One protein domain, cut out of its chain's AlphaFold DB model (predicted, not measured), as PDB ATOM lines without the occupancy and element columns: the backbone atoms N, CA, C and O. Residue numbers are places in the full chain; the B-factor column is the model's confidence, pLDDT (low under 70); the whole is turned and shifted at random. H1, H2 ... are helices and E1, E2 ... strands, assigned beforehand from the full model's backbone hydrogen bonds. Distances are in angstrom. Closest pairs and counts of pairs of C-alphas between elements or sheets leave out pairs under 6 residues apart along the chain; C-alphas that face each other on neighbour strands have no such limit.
ATOM      1  N   TRP A 113     250.418 311.384 209.640       97.44
ATOM      2  CA  TRP A 113     250.187 311.820 208.271       97.44
ATOM      3  C   TRP A 113     248.697 311.797 207.945       97.44
ATOM      4  O   TRP A 113     248.168 312.794 207.456       97.44
ATOM      5  N   ALA A 114     248.000 310.712 208.288       97.69
ATOM      6  CA  ALA A 114     246.571 310.590 208.038       97.69
ATOM      7  C   ALA A 114     245.763 311.651 208.802       97.69
ATOM      8  O   ALA A 114     244.914 312.319 208.217       97.69
ATOM      9  N   TYR A 115     246.083 311.888 210.078       97.62
ATOM     10  CA  TYR A 115     245.454 312.940 210.885       97.62
ATOM     11  C   TYR A 115     245.610 314.345 210.269       97.62
ATOM     12  O   TYR A 115     244.721 315.187 210.388       97.62
ATOM     13  N   ASN A 116     246.740 314.619 209.614       96.75
ATOM     14  CA  ASN A 116     247.067 315.939 209.061       96.75
ATOM     15  C   ASN A 116     246.646 316.135 207.591       96.75
ATOM     16  O   ASN A 116     246.694 317.265 207.084       96.75
ATOM     17  N   ASN A 117     246.267 315.052 206.905       95.38
ATOM     18  CA  ASN A 117     245.929 315.042 205.478       95.38
ATOM     19  C   ASN A 117     244.541 314.453 205.182       95.38
ATOM     20  O   ASN A 117     244.213 314.250 204.022       95.38
ATOM     21  N   TYR A 118     243.713 314.215 206.203       93.69
ATOM     22  CA  TYR A 118     242.370 313.631 206.063       93.69
ATOM     23  C   TYR A 118     241.406 314.399 205.143       93.69
ATOM     24  O   TYR A 118     240.364 313.858 204.800       93.69
ATOM     25  N   ASN A 119     241.719 315.653 204.814       91.81
ATOM     26  CA  ASN A 119     240.937 316.562 203.976       91.81
ATOM     27  C   ASN A 119     241.760 317.112 202.797       91.81
ATOM     28  O   ASN A 119     241.561 318.243 202.349       91.81
ATOM     29  N   LYS A 120     242.786 316.369 202.362       90.56
ATOM     30  CA  LYS A 120     243.711 316.797 201.311       90.56
ATOM     31  C   LYS A 120     243.935 315.676 200.311       90.56
ATOM     32  O   LYS A 120     244.251 314.548 200.674       90.56
ATOM     33  N   TYR A 121     243.912 316.047 199.039       86.50
ATOM     34  CA  TYR A 121     244.332 315.187 197.942       86.50
ATOM     35  C   TYR A 121     245.769 315.532 197.550       86.50
ATOM     36  O   TYR A 121     246.074 316.676 197.210       86.50
ATOM     37  N   SER A 122     246.660 314.543 197.606       86.44
ATOM     38  CA  SER A 122     248.019 314.682 197.085       86.44
ATOM     39  C   SER A 122     247.998 314.691 195.559       86.44
ATOM     40  O   SER A 122     247.329 313.866 194.947       86.44
ATOM     41  N   THR A 123     248.786 315.563 194.930       87.88
ATOM     42  CA  THR A 123     248.992 315.521 193.473       87.88
ATOM     43  C   THR A 123     249.910 314.379 193.043       87.88
ATOM     44  O   THR A 123     250.030 314.122 191.854       87.88
ATOM     45  N   SER A 124     250.568 313.694 193.984       90.38
ATOM     46  CA  SER A 124     251.437 312.543 193.706       90.38
ATOM     47  C   SER A 124     250.671 311.227 193.540       90.38
ATOM     48  O   SER A 124     251.286 310.221 193.201       90.38
ATOM     49  N   PHE A 125     249.352 311.223 193.763       93.69
ATOM     50  CA  PHE A 125     248.488 310.043 193.668       93.69
ATOM     51  C   PHE A 125     247.157 310.393 192.992       93.69
ATOM     52  O   PHE A 125     246.765 311.562 193.001       93.69
ATOM     53  N   PRO A 126     246.437 309.413 192.414       92.75
ATOM     54  CA  PRO A 126     245.107 309.663 191.885       92.75
ATOM     55  C   PRO A 126     244.173 310.093 193.015       92.75
ATOM     56  O   PRO A 126     244.150 309.503 194.098       92.75
ATOM     57  N   ALA A 127     243.385 311.120 192.743       91.69
ATOM     58  CA  ALA A 127     242.385 311.660 193.639       91.69
ATOM     59  C   ALA A 127     241.004 311.137 193.234       91.69
ATOM     60  O   ALA A 127     240.446 311.519 192.203       91.69
ATOM     61  N   PHE A 128     240.463 310.233 194.047       88.19
ATOM     62  CA  PHE A 128     239.132 309.679 193.841       88.19
ATOM     63  C   PHE A 128     238.142 310.488 194.668       88.19
ATOM     64  O   PHE A 128     238.112 310.387 195.885       88.19
ATOM     65  N   HIS A 129     237.331 311.308 194.013       76.12
ATOM     66  CA  HIS A 129     236.283 312.049 194.705       76.12
ATOM     67  C   HIS A 129     235.013 311.204 194.766       76.12
ATOM     68  O   HIS A 129     234.614 310.583 193.778       76.12
ATOM     69  N   ASN A 130     234.340 311.211 195.918       60.91
ATOM     70  CA  ASN A 130     233.105 310.451 196.135       60.91
ATOM     71  C   ASN A 130     231.989 310.742 195.117       60.91
ATOM     72  O   ASN A 130     231.116 309.905 194.910       60.91
ATOM     73  N   ASN A 131     231.989 311.920 194.492       56.91
ATOM     74  CA  ASN A 131     230.991 312.314 193.499       56.91
ATOM     75  C   ASN A 131     231.169 311.626 192.132       56.91
ATOM     76  O   ASN A 131     230.248 311.667 191.321       56.91
ATOM     77  N   ASN A 132     232.308 310.972 191.885       57.53
ATOM     78  CA  ASN A 132     232.630 310.401 190.576       57.53
ATOM     79  C   ASN A 132     232.293 308.904 190.453       57.53
ATOM     80  O   ASN A 132     232.472 308.338 189.379       57.53
ATOM     81  N   ASN A 133     231.800 308.252 191.522       63.22
ATOM     82  CA  ASN A 133     231.442 306.820 191.559       63.22
ATOM     83  C   ASN A 133     232.538 305.863 191.032       63.22
ATOM     84  O   ASN A 133     232.239 304.747 190.601       63.22
ATOM     85  N   TYR A 134     233.803 306.287 191.056       69.38
ATOM     86  CA  TYR A 134     234.918 305.567 190.451       69.38
ATOM     87  C   TYR A 134     236.111 305.490 191.415       69.38
ATOM     88  O   TYR A 134     236.547 306.506 191.951       69.38
ATOM     89  N   GLY A 135     236.640 304.277 191.619       62.97
ATOM     90  CA  GLY A 135     237.704 303.985 192.589       62.97
ATOM     91  C   GLY A 135     237.232 303.923 194.051       62.97
ATOM     92  O   GLY A 135     236.100 304.279 194.374       62.97
ATOM     93  N   SER A 136     238.098 303.436 194.951       80.25
ATOM     94  CA  SER A 136     237.877 303.475 196.407       80.25
ATOM     95  C   SER A 136     238.828 304.480 197.049       80.25
ATOM     96  O   SER A 136     239.980 304.158 197.358       80.25
ATOM     97  N   ASP A 137     238.335 305.693 197.288       87.31
ATOM     98  CA  ASP A 137     239.128 306.750 197.921       87.31
ATOM     99  C   ASP A 137     239.628 306.354 199.319       87.31
ATOM    100  O   ASP A 137     240.769 306.624 199.677       87.31
ATOM    101  N   CYS A 138     238.830 305.601 200.085       93.00
ATOM    102  CA  CYS A 138     239.240 305.152 201.415       93.00
ATOM    103  C   CYS A 138     240.493 304.263 201.385       93.00
ATOM    104  O   CYS A 138     241.394 304.439 202.201       93.00
ATOM    105  N   THR A 139     240.592 303.350 200.416       94.62
ATOM    106  CA  THR A 139     241.759 302.470 200.264       94.62
ATOM    107  C   THR A 139     242.964 303.233 199.738       94.62
ATOM    108  O   THR A 139     244.075 303.038 200.229       94.62
ATOM    109  N   ASN A 140     242.737 304.126 198.774       95.25
ATOM    110  CA  ASN A 140     243.774 304.988 198.228       95.25
ATOM    111  C   ASN A 140     244.390 305.871 199.325       95.25
ATOM    112  O   ASN A 140     245.609 305.927 199.454       95.25
ATOM    113  N   PHE A 141     243.562 306.487 200.173       96.38
ATOM    114  CA  PHE A 141     244.013 307.304 201.298       96.38
ATOM    115  C   PHE A 141     244.827 306.508 202.321       96.38
ATOM    116  O   PHE A 141     245.914 306.935 202.709       96.38
ATOM    117  N   VAL A 142     244.338 305.336 202.742       97.38
ATOM    118  CA  VAL A 142     245.086 304.471 203.668       97.38
ATOM    119  C   VAL A 142     246.415 304.042 203.048       97.38
ATOM    120  O   VAL A 142     247.441 304.073 203.727       97.38
ATOM    121  N   SER A 143     246.431 303.723 201.752       97.31
ATOM    122  CA  SER A 143     247.666 303.342 201.066       97.31
ATOM    123  C   SER A 143     248.684 304.487 201.028       97.31
ATOM    124  O   SER A 143     249.859 304.274 201.329       97.31
ATOM    125  N   GLN A 144     248.232 305.718 200.766       97.06
ATOM    126  CA  GLN A 144     249.067 306.920 200.853       97.06
ATOM    127  C   GLN A 144     249.582 307.169 202.274       97.06
ATOM    128  O   GLN A 144     250.760 307.471 202.451       97.06
ATOM    129  N   ALA A 145     248.742 306.997 203.297       97.62
ATOM    130  CA  ALA A 145     249.167 307.141 204.685       97.62
ATOM    131  C   ALA A 145     250.258 306.129 205.050       97.62
ATOM    132  O   ALA A 145     251.242 306.487 205.699       97.62
ATOM    133  N   MET A 146     250.125 304.884 204.591       97.44
ATOM    134  CA  MET A 146     251.137 303.858 204.815       97.44
ATOM    135  C   MET A 146     252.443 304.156 204.072       97.44
ATOM    136  O   MET A 146     253.513 304.065 204.673       97.44
ATOM    137  N   TYR A 147     252.359 304.532 202.794       96.00
ATOM    138  CA  TYR A 147     253.520 304.794 201.942       96.00
ATOM    139  C   TYR A 147     254.197 306.129 202.272       96.00
ATOM    140  O   TYR A 147     255.328 306.152 202.747       96.00
ATOM    141  N   SER A 148     253.500 307.251 202.080       94.88
ATOM    142  CA  SER A 148     254.063 308.597 202.248       94.88
ATOM    143  C   SER A 148     254.238 308.990 203.708       94.88
ATOM    144  O   SER A 148     255.191 309.687 204.041       94.88
ATOM    145  N   GLY A 149     253.309 308.580 204.573       95.62
ATOM    146  CA  GLY A 149     253.386 308.876 206.002       95.62
ATOM    147  C   GLY A 149     254.283 307.897 206.745       95.62
ATOM    148  O   GLY A 149     255.212 308.292 207.441       95.62
ATOM    149  N   GLY A 150     253.987 306.609 206.599       95.25
ATOM    150  CA  GLY A 150     254.667 305.541 207.322       95.25
ATOM    151  C   GLY A 150     255.981 305.078 206.710       95.25
ATOM    152  O   GLY A 150     256.703 304.356 207.387       95.25
ATOM    153  N   GLY A 151     256.295 305.444 205.465       93.12
ATOM    154  CA  GLY A 151     257.492 304.962 204.775       93.12
ATOM    155  C   GLY A 151     257.408 303.499 204.332       93.12
ATOM    156  O   GLY A 151     258.445 302.876 204.113       93.12
ATOM    157  N   MET A 152     256.203 302.923 204.218       92.31
ATOM    158  CA  MET A 152     256.018 301.574 203.669       92.31
ATOM    159  C   MET A 152     256.403 301.586 202.185       92.31
ATOM    160  O   MET A 152     255.711 302.240 201.412       92.31
ATOM    161  N   PRO A 153     257.454 300.882 201.735       89.69
ATOM    162  CA  PRO A 153     257.801 300.900 200.324       89.69
ATOM    163  C   PRO A 153     256.774 300.133 199.496       89.69
ATOM    164  O   PRO A 153     256.120 299.203 199.978       89.69
ATOM    165  N   PHE A 154     256.674 300.494 198.217       89.44
ATOM    166  CA  PHE A 154     255.937 299.689 197.252       89.44
ATOM    167  C   PHE A 154     256.484 298.263 197.214       89.44
ATOM    168  O   PHE A 154     257.698 298.042 197.256       89.44
ATOM    169  N   GLN A 155     255.586 297.292 197.099       85.75
ATOM    170  CA  GLN A 155     255.964 295.887 197.057       85.75
ATOM    171  C   GLN A 155     254.930 295.060 196.306       85.75
ATOM    172  O   GLN A 155     253.725 295.254 196.457       85.75
ATOM    173  N   GLU A 156     255.427 294.102 195.523       86.50
ATOM    174  CA  GLU A 156     254.608 293.168 194.745       86.50
ATOM    175  C   GLU A 156     253.564 293.910 193.891       86.50
ATOM    176  O   GLU A 156     253.932 294.741 193.065       86.50
ATOM    177  N   ASN A 157     252.274 293.621 194.068       88.62
ATOM    178  CA  ASN A 157     251.179 294.292 193.376       88.62
ATOM    179  C   ASN A 157     250.620 295.501 194.150       88.62
ATOM    180  O   ASN A 157     249.679 296.120 193.667       88.62
ATOM    181  N   TRP A 158     251.171 295.889 195.301       93.38
ATOM    182  CA  TRP A 158     250.784 297.115 196.006       93.38
ATOM    183  C   TRP A 158     251.699 298.278 195.607       93.38
ATOM    184  O   TRP A 158     252.758 298.507 196.196       93.38
ATOM    185  N   TYR A 159     251.296 298.984 194.548       92.50
ATOM    186  CA  TYR A 159     251.982 300.163 194.022       92.50
ATOM    187  C   TYR A 159     251.027 301.105 193.279       92.50
ATOM    188  O   TYR A 159     249.967 300.690 192.802       92.50
ATOM    189  N   CYS A 160     251.447 302.364 193.134       92.94
ATOM    190  CA  CYS A 160     250.814 303.357 192.272       92.94
ATOM    191  C   CYS A 160     251.870 304.348 191.768       92.94
ATOM    192  O   CYS A 160     252.435 305.098 192.560       92.94
ATOM    193  N   PHE A 161     252.117 304.374 190.457       93.56
ATOM    194  CA  PHE A 161     253.090 305.279 189.835       93.56
ATOM    195  C   PHE A 161     252.406 306.262 188.891       93.56
ATOM    196  O   PHE A 161     251.528 305.872 188.122       93.56
ATOM    197  N   MET A 162     252.826 307.526 188.902       93.31
ATOM    198  CA  MET A 162     252.375 308.503 187.913       93.31
ATOM    199  C   MET A 162     253.104 308.281 186.583       93.31
ATOM    200  O   MET A 162     254.330 308.271 186.536       93.31
ATOM    201  N   LYS A 163     252.351 308.158 185.489       94.25
ATOM    202  CA  LYS A 163     252.877 308.202 184.114       94.25
ATOM    203  C   LYS A 163     252.953 309.637 183.603       94.25
ATOM    204  O   LYS A 163     253.900 310.018 182.924       94.25
ATOM    205  N   ASN A 164     251.901 310.410 183.860       94.00
ATOM    206  CA  ASN A 164     251.761 311.810 183.470       94.00
ATOM    207  C   ASN A 164     250.687 312.485 184.345       94.00
ATOM    208  O   ASN A 164     249.812 311.793 184.865       94.00
ATOM    209  N   PRO A 165     250.699 313.820 184.475       93.81
ATOM    210  CA  PRO A 165     249.774 314.536 185.353       93.81
ATOM    211  C   PRO A 165     248.424 314.897 184.696       93.81
ATOM    212  O   PRO A 165     247.717 315.752 185.218       93.81
ATOM    213  N   THR A 166     248.052 314.315 183.546       95.94
ATOM    214  CA  THR A 166     246.859 314.743 182.783       95.94
ATOM    215  C   THR A 166     245.545 314.514 183.537       95.94
ATOM    216  O   THR A 166     244.709 315.412 183.593       95.94
ATOM    217  N   TYR A 167     245.369 313.344 184.152       94.00
ATOM    218  CA  TYR A 167     244.176 312.958 184.904       94.00
ATOM    219  C   TYR A 167     244.533 312.677 186.367       94.00
ATOM    220  O   TYR A 167     244.603 311.530 186.812       94.00
ATOM    221  N   LEU A 168     244.755 313.746 187.138       92.19
ATOM    222  CA  LEU A 168     244.947 313.637 188.591       92.19
ATOM    223  C   LEU A 168     243.664 313.214 189.318       92.19
ATOM    224  O   LEU A 168     243.744 312.545 190.340       92.19
ATOM    225  N   ASN A 169     242.495 313.560 188.771       92.19
ATOM    226  CA  ASN A 169     241.178 313.205 189.307       92.19
ATOM    227  C   ASN A 169     240.432 312.292 188.312       92.19
ATOM    228  O   ASN A 169     239.500 312.760 187.654       92.19
ATOM    229  N   PRO A 170     240.863 311.035 188.116       91.56
ATOM    230  CA  PRO A 170     240.273 310.167 187.104       91.56
ATOM    231  C   PRO A 170     238.818 309.816 187.443       91.56
ATOM    232  O   PRO A 170     238.486 309.462 188.574       91.56
ATOM    233  N   THR A 171     237.957 309.863 186.433       90.75
ATOM    234  CA  THR A 171     236.525 309.524 186.502       90.75
ATOM    235  C   THR A 171     236.204 308.175 185.854       90.75
ATOM    236  O   THR A 171     235.073 307.694 185.915       90.75
ATOM    237  N   SER A 172     237.199 307.540 185.228       90.00
ATOM    238  CA  SER A 172     237.062 306.250 184.556       90.00
ATOM    239  C   SER A 172     238.363 305.446 184.573       90.00
ATOM    240  O   SER A 172     239.448 305.985 184.800       90.00
ATOM    241  N   ALA A 173     238.266 304.150 184.256       90.06
ATOM    242  CA  ALA A 173     239.435 303.279 184.116       90.06
ATOM    243  C   ALA A 173     240.362 303.706 182.983       90.06
ATOM    244  O   ALA A 173     241.576 303.577 183.108       90.06
ATOM    245  N   THR A 174     239.811 304.263 181.904       92.44
ATOM    246  CA  THR A 174     240.611 304.792 180.800       92.44
ATOM    247  C   THR A 174     241.459 305.980 181.254       92.44
ATOM    248  O   THR A 174     242.655 305.998 180.979       92.44
ATOM    249  N   GLU A 175     240.883 306.930 181.998       94.44
ATOM    250  CA  GLU A 175     241.623 308.082 182.543       94.44
ATOM    251  C   GLU A 175     242.658 307.658 183.590       94.44
ATOM    252  O   GLU A 175     243.805 308.108 183.550       94.44
ATOM    253  N   LEU A 176     242.286 306.736 184.487       93.88
ATOM    254  CA  LEU A 176     243.206 306.181 185.478       93.88
ATOM    255  C   LEU A 176     244.409 305.521 184.792       93.88
ATOM    256  O   LEU A 176     245.550 305.863 185.086       93.88
ATOM    257  N   ASN A 177     244.163 304.631 183.829       94.19
ATOM    258  CA  ASN A 177     245.218 303.915 183.114       94.19
ATOM    259  C   ASN A 177     246.048 304.826 182.200       94.19
ATOM    260  O   ASN A 177     247.188 304.481 181.873       94.19
ATOM    261  N   PHE A 178     245.511 305.977 181.789       95.62
ATOM    262  CA  PHE A 178     246.251 306.974 181.022       95.62
ATOM    263  C   PHE A 178     247.317 307.664 181.880       95.62
ATOM    264  O   PHE A 178     248.467 307.772 181.452       95.62
ATOM    265  N   SER A 179     246.959 308.110 183.088       95.06
ATOM    266  CA  SER A 179     247.853 308.905 183.946       95.06
ATOM    267  C   SER A 179     248.607 308.107 185.001       95.06
ATOM    268  O   SER A 179     249.611 308.599 185.514       95.06
ATOM    269  N   TRP A 180     248.197 306.869 185.280       94.25
ATOM    270  CA  TRP A 180     248.734 306.074 186.380       94.25
ATOM    271  C   TRP A 180     249.061 304.633 185.966       94.25
ATOM    272  O   TRP A 180     248.458 304.054 185.055       94.25
ATOM    273  N   THR A 181     250.050 304.048 186.639       93.38
ATOM    274  CA  THR A 181     250.373 302.618 186.610       93.38
ATOM    275  C   THR A 181     249.985 302.019 187.954       93.38
ATOM    276  O   THR A 181     250.597 302.339 188.974       93.38
ATOM    277  N   LEU A 182     248.994 301.132 187.945       89.94
ATOM    278  CA  LEU A 182     248.596 300.308 189.080       89.94
ATOM    279  C   LEU A 182     248.520 298.849 188.624       89.94
ATOM    280  O   LEU A 182     248.408 298.566 187.431       89.94
ATOM    281  N   SER A 183     248.565 297.929 189.576       88.25
ATOM    282  CA  SER A 183     248.245 296.522 189.341       88.25
ATOM    283  C   SER A 183     246.761 296.319 189.020       88.25
ATOM    284  O   SER A 183     245.918 297.135 189.386       88.25
ATOM    285  N   ASP A 184     246.435 295.204 188.365       82.94
ATOM    286  CA  ASP A 184     245.060 294.769 188.111       82.94
ATOM    287  C   ASP A 184     244.926 293.272 188.462       82.94
ATOM    288  O   ASP A 184     245.541 292.436 187.789       82.94
ATOM    289  N   PRO A 185     244.201 292.900 189.535       86.56
ATOM    290  CA  PRO A 185     243.474 293.777 190.454       86.56
ATOM    291  C   PRO A 185     244.408 294.590 191.376       86.56
ATOM    292  O   PRO A 185     245.524 294.161 191.682       86.56
ATOM    293  N   SER A 186     243.943 295.763 191.832       89.69
ATOM    294  CA  SER A 186     244.770 296.717 192.586       89.69
ATOM    295  C   SER A 186     244.496 296.735 194.096       89.69
ATOM    296  O   SER A 186     243.480 297.299 194.518       89.69
ATOM    297  N   PRO A 187     245.419 296.250 194.949       93.06
ATOM    298  CA  PRO A 187     245.336 296.447 196.393       93.06
ATOM    299  C   PRO A 187     245.584 297.899 196.822       93.06
ATOM    300  O   PRO A 187     245.339 298.226 197.975       93.06
ATOM    301  N   TRP A 188     246.036 298.792 195.933       94.44
ATOM    302  CA  TRP A 188     246.202 300.215 196.259       94.44
ATOM    303  C   TRP A 188     244.857 300.956 196.354       94.44
ATOM    304  O   TRP A 188     244.693 301.848 197.183       94.44
ATOM    305  N   ILE A 189     243.874 300.577 195.527       93.12
ATOM    306  CA  ILE A 189     242.602 301.314 195.363       93.12
ATOM    307  C   ILE A 189     241.345 300.462 195.556       93.12
ATOM    308  O   ILE A 189     240.252 300.920 195.235       93.12
ATOM    309  N   SER A 190     241.456 299.221 196.026       92.50
ATOM    310  CA  SER A 190     240.305 298.340 196.267       92.50
ATOM    311  C   SER A 190     240.352 297.774 197.678       92.50
ATOM    312  O   SER A 190     241.325 297.127 198.045       92.50
ATOM    313  N   VAL A 191     239.289 297.974 198.467       92.88
ATOM    314  CA  VAL A 191     239.227 297.500 199.865       92.88
ATOM    315  C   VAL A 191     239.430 295.988 199.937       92.88
ATOM    316  O   VAL A 191     240.169 295.515 200.796       92.88
ATOM    317  N   LYS A 192     238.795 295.235 199.029       89.88
ATOM    318  CA  LYS A 192     238.914 293.776 198.994       89.88
ATOM    319  C   LYS A 192     240.363 293.357 198.747       89.88
ATOM    320  O   LYS A 192     240.925 292.604 199.531       89.88
ATOM    321  N   GLU A 193     240.960 293.886 197.686       90.81
ATOM    322  CA  GLU A 193     242.313 293.512 197.272       90.81
ATOM    323  C   GLU A 193     243.350 293.980 198.297       90.81
ATOM    324  O   GLU A 193     244.283 293.249 198.602       90.81
ATOM    325  N   PHE A 194     243.163 295.167 198.888       94.50
ATOM    326  CA  PHE A 194     243.996 295.683 199.976       94.50
ATOM    327  C   PHE A 194     243.992 294.731 201.167       94.50
ATOM    328  O   PHE A 194     245.047 294.354 201.675       94.50
ATOM    329  N   ARG A 195     242.793 294.339 201.607       91.75
ATOM    330  CA  ARG A 195     242.607 293.420 202.723       91.75
ATOM    331  C   ARG A 195     243.311 292.098 202.429       91.75
ATOM    332  O   ARG A 195     244.141 291.670 203.225       91.75
ATOM    333  N   ASP A 196     243.018 291.493 201.280       85.56
ATOM    334  CA  ASP A 196     243.586 290.208 200.864       85.56
ATOM    335  C   ASP A 196     245.114 290.280 200.707       85.56
ATOM    336  O   ASP A 196     245.808 289.327 201.046       85.56
ATOM    337  N   PHE A 197     245.662 291.417 200.271       87.44
ATOM    338  CA  PHE A 197     247.105 291.635 200.180       87.44
ATOM    339  C   PHE A 197     247.778 291.707 201.557       87.44
ATOM    340  O   PHE A 197     248.789 291.040 201.793       87.44
ATOM    341  N   TRP A 198     247.226 292.508 202.472       88.94
ATOM    342  CA  TRP A 198     247.873 292.803 203.748       88.94
ATOM    343  C   TRP A 198     247.599 291.780 204.844       88.94
ATOM    344  O   TRP A 198     248.473 291.581 205.683       88.94
ATOM    345  N   MET A 199     246.462 291.075 204.842       79.94
ATOM    346  CA  MET A 199     246.137 290.132 205.926       79.94
ATOM    347  C   MET A 199     247.182 289.022 206.107       79.94
ATOM    348  O   MET A 199     247.389 288.552 207.221       79.94
TER     349      MET A 199
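This is residues 113 to 199 of the 289 residues of the protein "Amidase_6 domain-containing protein" of Ruminiclostridium papyrosolvens C7 (UniProt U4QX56). What does the model look like? A rounded body, much of it loops, is built round one helix, H2, with H1 and H4 on opposite sides of it and a small pair of strands, E1 and E2, on a third. H3 runs directly into E2. What is it made of? The printed part has 87 residues, with the named elements H1, H2, E1, H3, E2 and H4 in that order; under half of the residues are in them, mostly helix, and the two strands are antiparallel. It is compact, with a radius of gyration of the C-alphas of 12.0 A and spans of 29 by 28 by 22 A.

Where do the elements begin? H1 is residues 113 to 117, with C-alpha 113 at (250.187, 311.820, 208.271). H2, residues 137 to 149, is 16.5 A long, and E1 is residues 160 to 162. What follows? H3, residues 173 to 179, is 10.1 A long, and E2 is residues 180 to 182. H4, residues 191 to 198, is 10.6 A long and ends with C-alpha 198 at (247.873, 292.803, 203.748).

What does H2 touch? H1 touches H2, their closest C-alphas, of Trp 113 and Gly 149, being 4.9 A apart. With its residues 138 to 139 alone H2 only just touches H4, with 3 pairs of C-alphas within 8 A, the closest those of Thr 139 and Val 191 at 5.6 A; they run the same way at a shallow tilt of 33 degrees, only just short of steep. How do the strands pair? E1 and E2 are antiparallel at 161 degrees, with N 161 and O 181 within hydrogen-bond range at 2.9 A. What of the helix backbones? In H1, H2, H3 and H4 every O i to N i+4 pair is within hydrogen-bond range.

How far does it reach? The C-alphas farthest apart, of Thr 166 and Met 199, are 33.8 A apart. Are there cuts or long links? The printed part has no cut; the link from H1 to H2, 19 residues, is long. Where is confidence low? Residues 130 to 135 have pLDDT under 70.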